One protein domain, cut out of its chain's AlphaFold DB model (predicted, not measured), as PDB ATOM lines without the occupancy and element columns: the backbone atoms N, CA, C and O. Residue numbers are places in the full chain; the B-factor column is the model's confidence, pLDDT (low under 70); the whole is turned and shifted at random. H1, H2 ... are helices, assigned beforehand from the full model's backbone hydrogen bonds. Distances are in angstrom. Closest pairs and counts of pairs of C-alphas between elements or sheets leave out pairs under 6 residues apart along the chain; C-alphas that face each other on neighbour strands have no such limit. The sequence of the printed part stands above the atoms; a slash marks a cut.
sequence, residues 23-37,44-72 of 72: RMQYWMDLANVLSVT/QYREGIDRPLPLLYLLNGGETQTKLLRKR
ATOM      1  N   ARG A  23      40.538  -9.888  -1.479       95.75
ATOM      2  CA  ARG A  23      41.193  -9.489  -2.738       95.75
ATOM      3  C   ARG A  23      40.175  -9.002  -3.764       95.75
ATOM      4  O   ARG A  23      40.431  -8.013  -4.442       95.75
ATOM      5  N   MET A  24      39.031  -9.673  -3.874       93.81
ATOM      6  CA  MET A  24      37.935  -9.216  -4.731       93.81
ATOM      7  C   MET A  24      37.405  -7.857  -4.256       93.81
ATOM      8  O   MET A  24      37.287  -6.941  -5.063       93.81
ATOM      9  N   GLN A  25      37.182  -7.698  -2.949       92.69
ATOM     10  CA  GLN A  25      36.726  -6.439  -2.347       92.69
ATOM     11  C   GLN A  25      37.709  -5.283  -2.587       92.69
ATOM     12  O   GLN A  25      37.280  -4.184  -2.916       92.69
ATOM     13  N   TYR A  26      39.023  -5.528  -2.517       92.56
ATOM     14  CA  TYR A  26      40.028  -4.521  -2.885       92.56
ATOM     15  C   TYR A  26      39.835  -3.995  -4.316       92.56
ATOM     16  O   TYR A  26      39.846  -2.784  -4.539       92.56
ATOM     17  N   TRP A  27      39.628  -4.890  -5.285       93.81
ATOM     18  CA  TRP A  27      39.400  -4.495  -6.676       93.81
ATOM     19  C   TRP A  27      38.049  -3.814  -6.884       93.81
ATOM     20  O   TRP A  27      37.962  -2.875  -7.672       93.81
ATOM     21  N   MET A  28      37.014  -4.251  -6.166       91.88
ATOM     22  CA  MET A  28      35.707  -3.594  -6.174       91.88
ATOM     23  C   MET A  28      35.814  -2.140  -5.708       91.88
ATOM     24  O   MET A  28      35.303  -1.253  -6.390       91.88
ATOM     25  N   ASP A  29      36.549  -1.884  -4.624       88.69
ATOM     26  CA  ASP A  29      36.781  -0.529  -4.119       88.69
ATOM     27  C   ASP A  29      37.523   0.337  -5.147       88.69
ATOM     28  O   ASP A  29      37.100   1.459  -5.429       88.69
ATOM     29  N   LEU A  30      38.595  -0.191  -5.756       87.81
ATOM     30  CA  LEU A  30      39.348   0.521  -6.799       87.81
ATOM     31  C   LEU A  30      38.499   0.855  -8.030       87.81
ATOM     32  O   LEU A  30      38.695   1.898  -8.652       87.81
ATOM     33  N   ALA A  31      37.569  -0.027  -8.390       90.38
ATOM     34  CA  ALA A  31      36.698   0.137  -9.548       90.38
ATOM     35  C   ALA A  31      35.369   0.844  -9.218       90.38
ATOM     36  O   ALA A  31      34.512   0.971 -10.096       90.38
ATOM     37  N   ASN A  32      35.176   1.301  -7.975       87.12
ATOM     38  CA  ASN A  32      33.925   1.898  -7.501       87.12
ATOM     39  C   ASN A  32      32.692   0.988  -7.741       87.12
ATOM     40  O   ASN A  32      31.611   1.434  -8.151       87.12
ATOM     41  N   VAL A  33      32.876  -0.320  -7.529       89.12
ATOM     42  CA  VAL A  33      31.839  -1.356  -7.607       89.12
ATOM     43  C   VAL A  33      31.306  -1.614  -6.204       89.12
ATOM     44  O   VAL A  33      32.011  -2.123  -5.340       89.12
ATOM     45  N   LEU A  34      30.039  -1.278  -5.979       86.19
ATOM     46  CA  LEU A  34      29.394  -1.415  -4.677       86.19
ATOM     47  C   LEU A  34      28.727  -2.787  -4.540       86.19
ATOM     48  O   LEU A  34      28.089  -3.273  -5.475       86.19
ATOM     49  N   SER A  35      28.853  -3.394  -3.360       83.12
ATOM     50  CA  SER A  35      28.112  -4.605  -2.998       83.12
ATOM     51  C   SER A  35      26.694  -4.245  -2.543       83.12
ATOM     52  O   SER A  35      26.525  -3.325  -1.751       83.12
ATOM     53  N   VAL A  36      25.674  -4.981  -2.992       76.94
ATOM     54  CA  VAL A  36      24.252  -4.737  -2.647       76.94
ATOM     55  C   VAL A  36      23.848  -5.474  -1.355       76.94
ATOM     56  O   VAL A  36      22.766  -6.034  -1.240       76.94
ATOM     57  N   THR A  37      24.752  -5.553  -0.381       72.25
ATOM     58  CA  THR A  37      24.522  -6.263   0.889       72.25
ATOM     59  C   THR A  37      23.478  -5.580   1.786       72.25
ATOM     60  O   THR A  37      23.327  -4.361   1.706       72.25
ATOM     61  N   GLN A  44      26.425  -8.413   6.447       83.00
ATOM     62  CA  GLN A  44      27.103  -7.243   5.882       83.00
ATOM     63  C   GLN A  44      28.635  -7.293   6.051       83.00
ATOM     64  O   GLN A  44      29.357  -6.697   5.256       83.00
ATOM     65  N   TYR A  45      29.126  -8.001   7.072       88.12
ATOM     66  CA  TYR A  45      30.547  -8.171   7.364       88.12
ATOM     67  C   TYR A  45      30.809  -9.532   8.018       88.12
ATOM     68  O   TYR A  45      30.035  -9.970   8.874       88.12
ATOM     69  N   ARG A  46      31.909 -10.185   7.630       91.56
ATOM     70  CA  ARG A  46      32.420 -11.429   8.218       91.56
ATOM     71  C   ARG A  46      33.856 -11.230   8.680       91.56
ATOM     72  O   ARG A  46      34.759 -10.987   7.874       91.56
ATOM     73  N   GLU A  47      34.060 -11.378   9.981       92.19
ATOM     74  CA  GLU A  47      35.368 -11.249  10.611       92.19
ATOM     75  C   GLU A  47      36.383 -12.237  10.019       92.19
ATOM     76  O   GLU A  47      36.068 -13.398   9.756       92.19
ATOM     77  N   GLY A  48      37.598 -11.755   9.743       93.06
ATOM     78  CA  GLY A  48      38.690 -12.556   9.173       93.06
ATOM     79  C   GLY A  48      38.521 -12.976   7.705       93.06
ATOM     80  O   GLY A  48      39.470 -13.495   7.120       93.06
ATOM     81  N   ILE A  49      37.357 -12.737   7.092       94.19
ATOM     82  CA  ILE A  49      37.067 -13.084   5.690       94.19
ATOM     83  C   ILE A  49      36.981 -11.824   4.829       94.19
ATOM     84  O   ILE A  49      37.575 -11.760   3.747       94.19
ATOM     85  N   ASP A  50      36.227 -10.833   5.305       93.38
ATOM     86  CA  ASP A  50      35.990  -9.588   4.591       93.38
ATOM     87  C   ASP A  50      37.046  -8.534   4.946       93.38
ATOM     88  O   ASP A  50      37.532  -8.430   6.075       93.38
ATOM     89  N   ARG A  51      37.400  -7.726   3.953       92.25
ATOM     90  CA  ARG A  51      38.299  -6.583   4.087       92.25
ATOM     91  C   ARG A  51      37.623  -5.466   4.908       92.25
ATOM     92  O   ARG A  51      36.438  -5.202   4.706       92.25
ATOM     93  N   PRO A  52      38.373  -4.742   5.763       89.69
ATOM     94  CA  PRO A  52      37.886  -3.513   6.386       89.69
ATOM     95  C   PRO A  52      37.536  -2.447   5.344       89.69
ATOM     96  O   PRO A  52      38.251  -2.284   4.352       89.69
ATOM     97  N   LEU A  53      36.478  -1.676   5.597       87.69
ATOM     98  CA  LEU A  53      36.121  -0.551   4.736       87.69
ATOM     99  C   LEU A  53      37.276   0.468   4.680       87.69
ATOM    100  O   LEU A  53      37.813   0.836   5.730       87.69
ATOM    101  N   PRO A  54      37.668   0.953   3.486       87.88
ATOM    102  CA  PRO A  54      38.724   1.952   3.382       87.88
ATOM    103  C   PRO A  54      38.338   3.251   4.102       87.88
ATOM    104  O   PRO A  54      37.234   3.767   3.933       87.88
ATOM    105  N   LEU A  55      39.274   3.832   4.859       86.44
ATOM    106  CA  LEU A  55      39.042   5.067   5.621       86.44
ATOM    107  C   LEU A  55      38.522   6.210   4.738       86.44
ATOM    108  O   LEU A  55      37.585   6.901   5.118       86.44
ATOM    109  N   LEU A  56      39.080   6.373   3.535       84.94
ATOM    110  CA  LEU A  56      38.631   7.382   2.570       84.94
ATOM    111  C   LEU A  56      37.151   7.231   2.198       84.94
ATOM    112  O   LEU A  56      36.456   8.230   2.050       84.94
ATOM    113  N   TYR A  57      36.652   6.000   2.078       86.69
ATOM    114  CA  TYR A  57      35.239   5.750   1.801       86.69
ATOM    115  C   TYR A  57      34.355   6.208   2.964       86.69
ATOM    116  O   TYR A  57      33.343   6.870   2.742       86.69
ATOM    117  N   LEU A  58      34.770   5.922   4.203       88.94
ATOM    118  CA  LEU A  58      34.066   6.375   5.404       88.94
ATOM    119  C   LEU A  58      34.068   7.906   5.518       88.94
ATOM    120  O   LEU A  58      33.014   8.501   5.735       88.94
ATOM    121  N   LEU A  59      35.226   8.542   5.311       90.81
ATOM    122  CA  LEU A  59      35.375  10.001   5.355       90.81
ATOM    123  C   LEU A  59      34.524  10.707   4.294       90.81
ATOM    124  O   LEU A  59      33.970  11.770   4.556       90.81
ATOM    125  N   ASN A  60      34.371  10.093   3.121       89.06
ATOM    126  CA  ASN A  60      33.555  10.628   2.034       89.06
ATOM    127  C   ASN A  60      32.049  10.351   2.203       89.06
ATOM    128  O   ASN A  60      31.285  10.624   1.283       89.06
ATOM    129  N   GLY A  61      31.600   9.817   3.345       89.50
ATOM    130  CA  GLY A  61      30.182   9.563   3.627       89.50
ATOM    131  C   GLY A  61      29.631   8.255   3.042       89.50
ATOM    132  O   GLY A  61      28.415   8.098   2.908       89.50
ATOM    133  N   GLY A  62      30.516   7.312   2.708       89.88
ATOM    134  CA  GLY A  62      30.191   5.924   2.389       89.88
ATOM    135  C   GLY A  62      29.337   5.725   1.133       89.88
ATOM    136  O   GLY A  62      29.476   6.428   0.129       89.88
ATOM    137  N   GLU A  63      28.462   4.717   1.177       87.19
ATOM    138  CA  GLU A  63      27.753   4.198  -0.001       87.19
ATOM    139  C   GLU A  63      26.849   5.246  -0.641       87.19
ATOM    140  O   GLU A  63      26.868   5.444  -1.856       87.19
ATOM    141  N   THR A  64      26.070   5.940   0.190       88.50
ATOM    142  CA  THR A  64      25.114   6.955  -0.250       88.50
ATOM    143  C   THR A  64      25.819   8.068  -1.010       88.50
ATOM    144  O   THR A  64      25.430   8.374  -2.136       88.50
ATOM    145  N   GLN A  65      26.891   8.632  -0.445       90.50
ATOM    146  CA  GLN A  65      27.654   9.682  -1.120       90.50
ATOM    147  C   GLN A  65      28.351   9.164  -2.374       90.50
ATOM    148  O   GLN A  65      28.325   9.825  -3.408       90.50
ATOM    149  N   THR A  66      28.878   7.940  -2.336       86.88
ATOM    150  CA  THR A  66      29.486   7.308  -3.511       86.88
ATOM    151  C   THR A  66      28.489   7.196  -4.673       86.88
ATOM    152  O   THR A  66      28.821   7.534  -5.810       86.88
ATOM    153  N   LYS A  67      27.239   6.793  -4.403       85.81
ATOM    154  CA  LYS A  67      26.159   6.736  -5.407       85.81
ATOM    155  C   LYS A  67      25.753   8.119  -5.918       85.81
ATOM    156  O   LYS A  67      25.549   8.274  -7.121       85.81
ATOM    157  N   LEU A  68      25.642   9.111  -5.032       88.56
ATOM    158  CA  LEU A  68      25.313  10.490  -5.411       88.56
ATOM    159  C   LEU A  68      26.384  11.090  -6.331       88.56
ATOM    160  O   LEU A  68      26.041  11.672  -7.356       88.56
ATOM    161  N   LEU A  69      27.666  10.872  -6.021       85.81
ATOM    162  CA  LEU A  69      28.800  11.351  -6.820       85.81
ATOM    163  C   LEU A  69      28.947  10.629  -8.173       85.81
ATOM    164  O   LEU A  69      29.560  11.174  -9.088       85.81
ATOM    165  N   ARG A  70      28.379   9.423  -8.332       79.81
ATOM    166  CA  ARG A  70      28.377   8.679  -9.608       79.81
ATOM    167  C   ARG A  70      27.336   9.166 -10.623       79.81
ATOM    168  O   ARG A  70      27.403   8.717 -11.768       79.81
ATOM    169  N   LYS A  71      26.388  10.041 -10.255       72.38
ATOM    170  CA  LYS A  71      25.417  10.607 -11.210       72.38
ATOM    171  C   LYS A  71      26.130  11.538 -12.200       72.38
ATOM    172  O   LYS A  71      26.435  12.683 -11.875       72.38
ATOM    173  N   ARG A  72      26.365  11.033 -13.407       58.66
ATOM    174  CA  ARG A  72      26.466  11.821 -14.638       58.66
ATOM    175  C   ARG A  72      25.258  11.504 -15.498       58.66
ATOM    176  O   ARG A  72      24.896  10.307 -15.536       58.66
TER     177      ARG A  72
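This is residues 23 to 37 and 44 to 72 of the 72 residues of an uncharacterized protein of Caldithrix sp. RBG_13_44_9 (UniProt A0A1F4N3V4). Three short helices make an open, elongated arrangement in which no helix touches another: H2 and H3 follow closely at one side, and H1 is set off by itself at the other. A long looping stretch, residues 44 to 54, leads into H2, and its turn at Gly 48 and the end at Arg 72 mark the two extremes of the length. The printed part has 44 residues with three named helices, in the order H1, H2, H3, and no named strand; the class is all helix, though under half of the residues, 21 of 44, are in named elements. It is only just compact, close to loose, with a radius of gyration of the C-alphas of 10.9 A and spans of 35 by 18 by 17 A.

H1, residues 23 to 30, begins with C-alpha 23 at (41.193, -9.489, -2.738) and is 11.0 A from first to last C-alpha. H3, residues 62 to 69, is 10.8 A long and ends with C-alpha 69 at (28.800, 11.351, -6.820). H2, residues 55 to 59, is 6.2 A long, with C-alpha 55 at (39.042, 5.067, 5.621).

H1 is apart from H2 and from H3. H2 and H3 are close but not clearly touching; their closest C-alphas, those of Tyr 57 and Glu 63, are 7.9 A apart, and their centres are 11.2 A apart. A tight link of 2 residues joins H2 to H3. In H1, H2 and H3 every O i to N i+4 pair is within hydrogen-bond range.

The two C-alphas farthest apart, those of Gly 48 and Arg 72, are 36.2 A apart. Residues 38 to 43 are not printed, and C-alphas 37 and 44 are 5.7 A apart across this cut, which lies in the link from H1 to H2. The mean pLDDT of the printed part is 87.4; residue 72, the chain's last, is the one printed residue under 70.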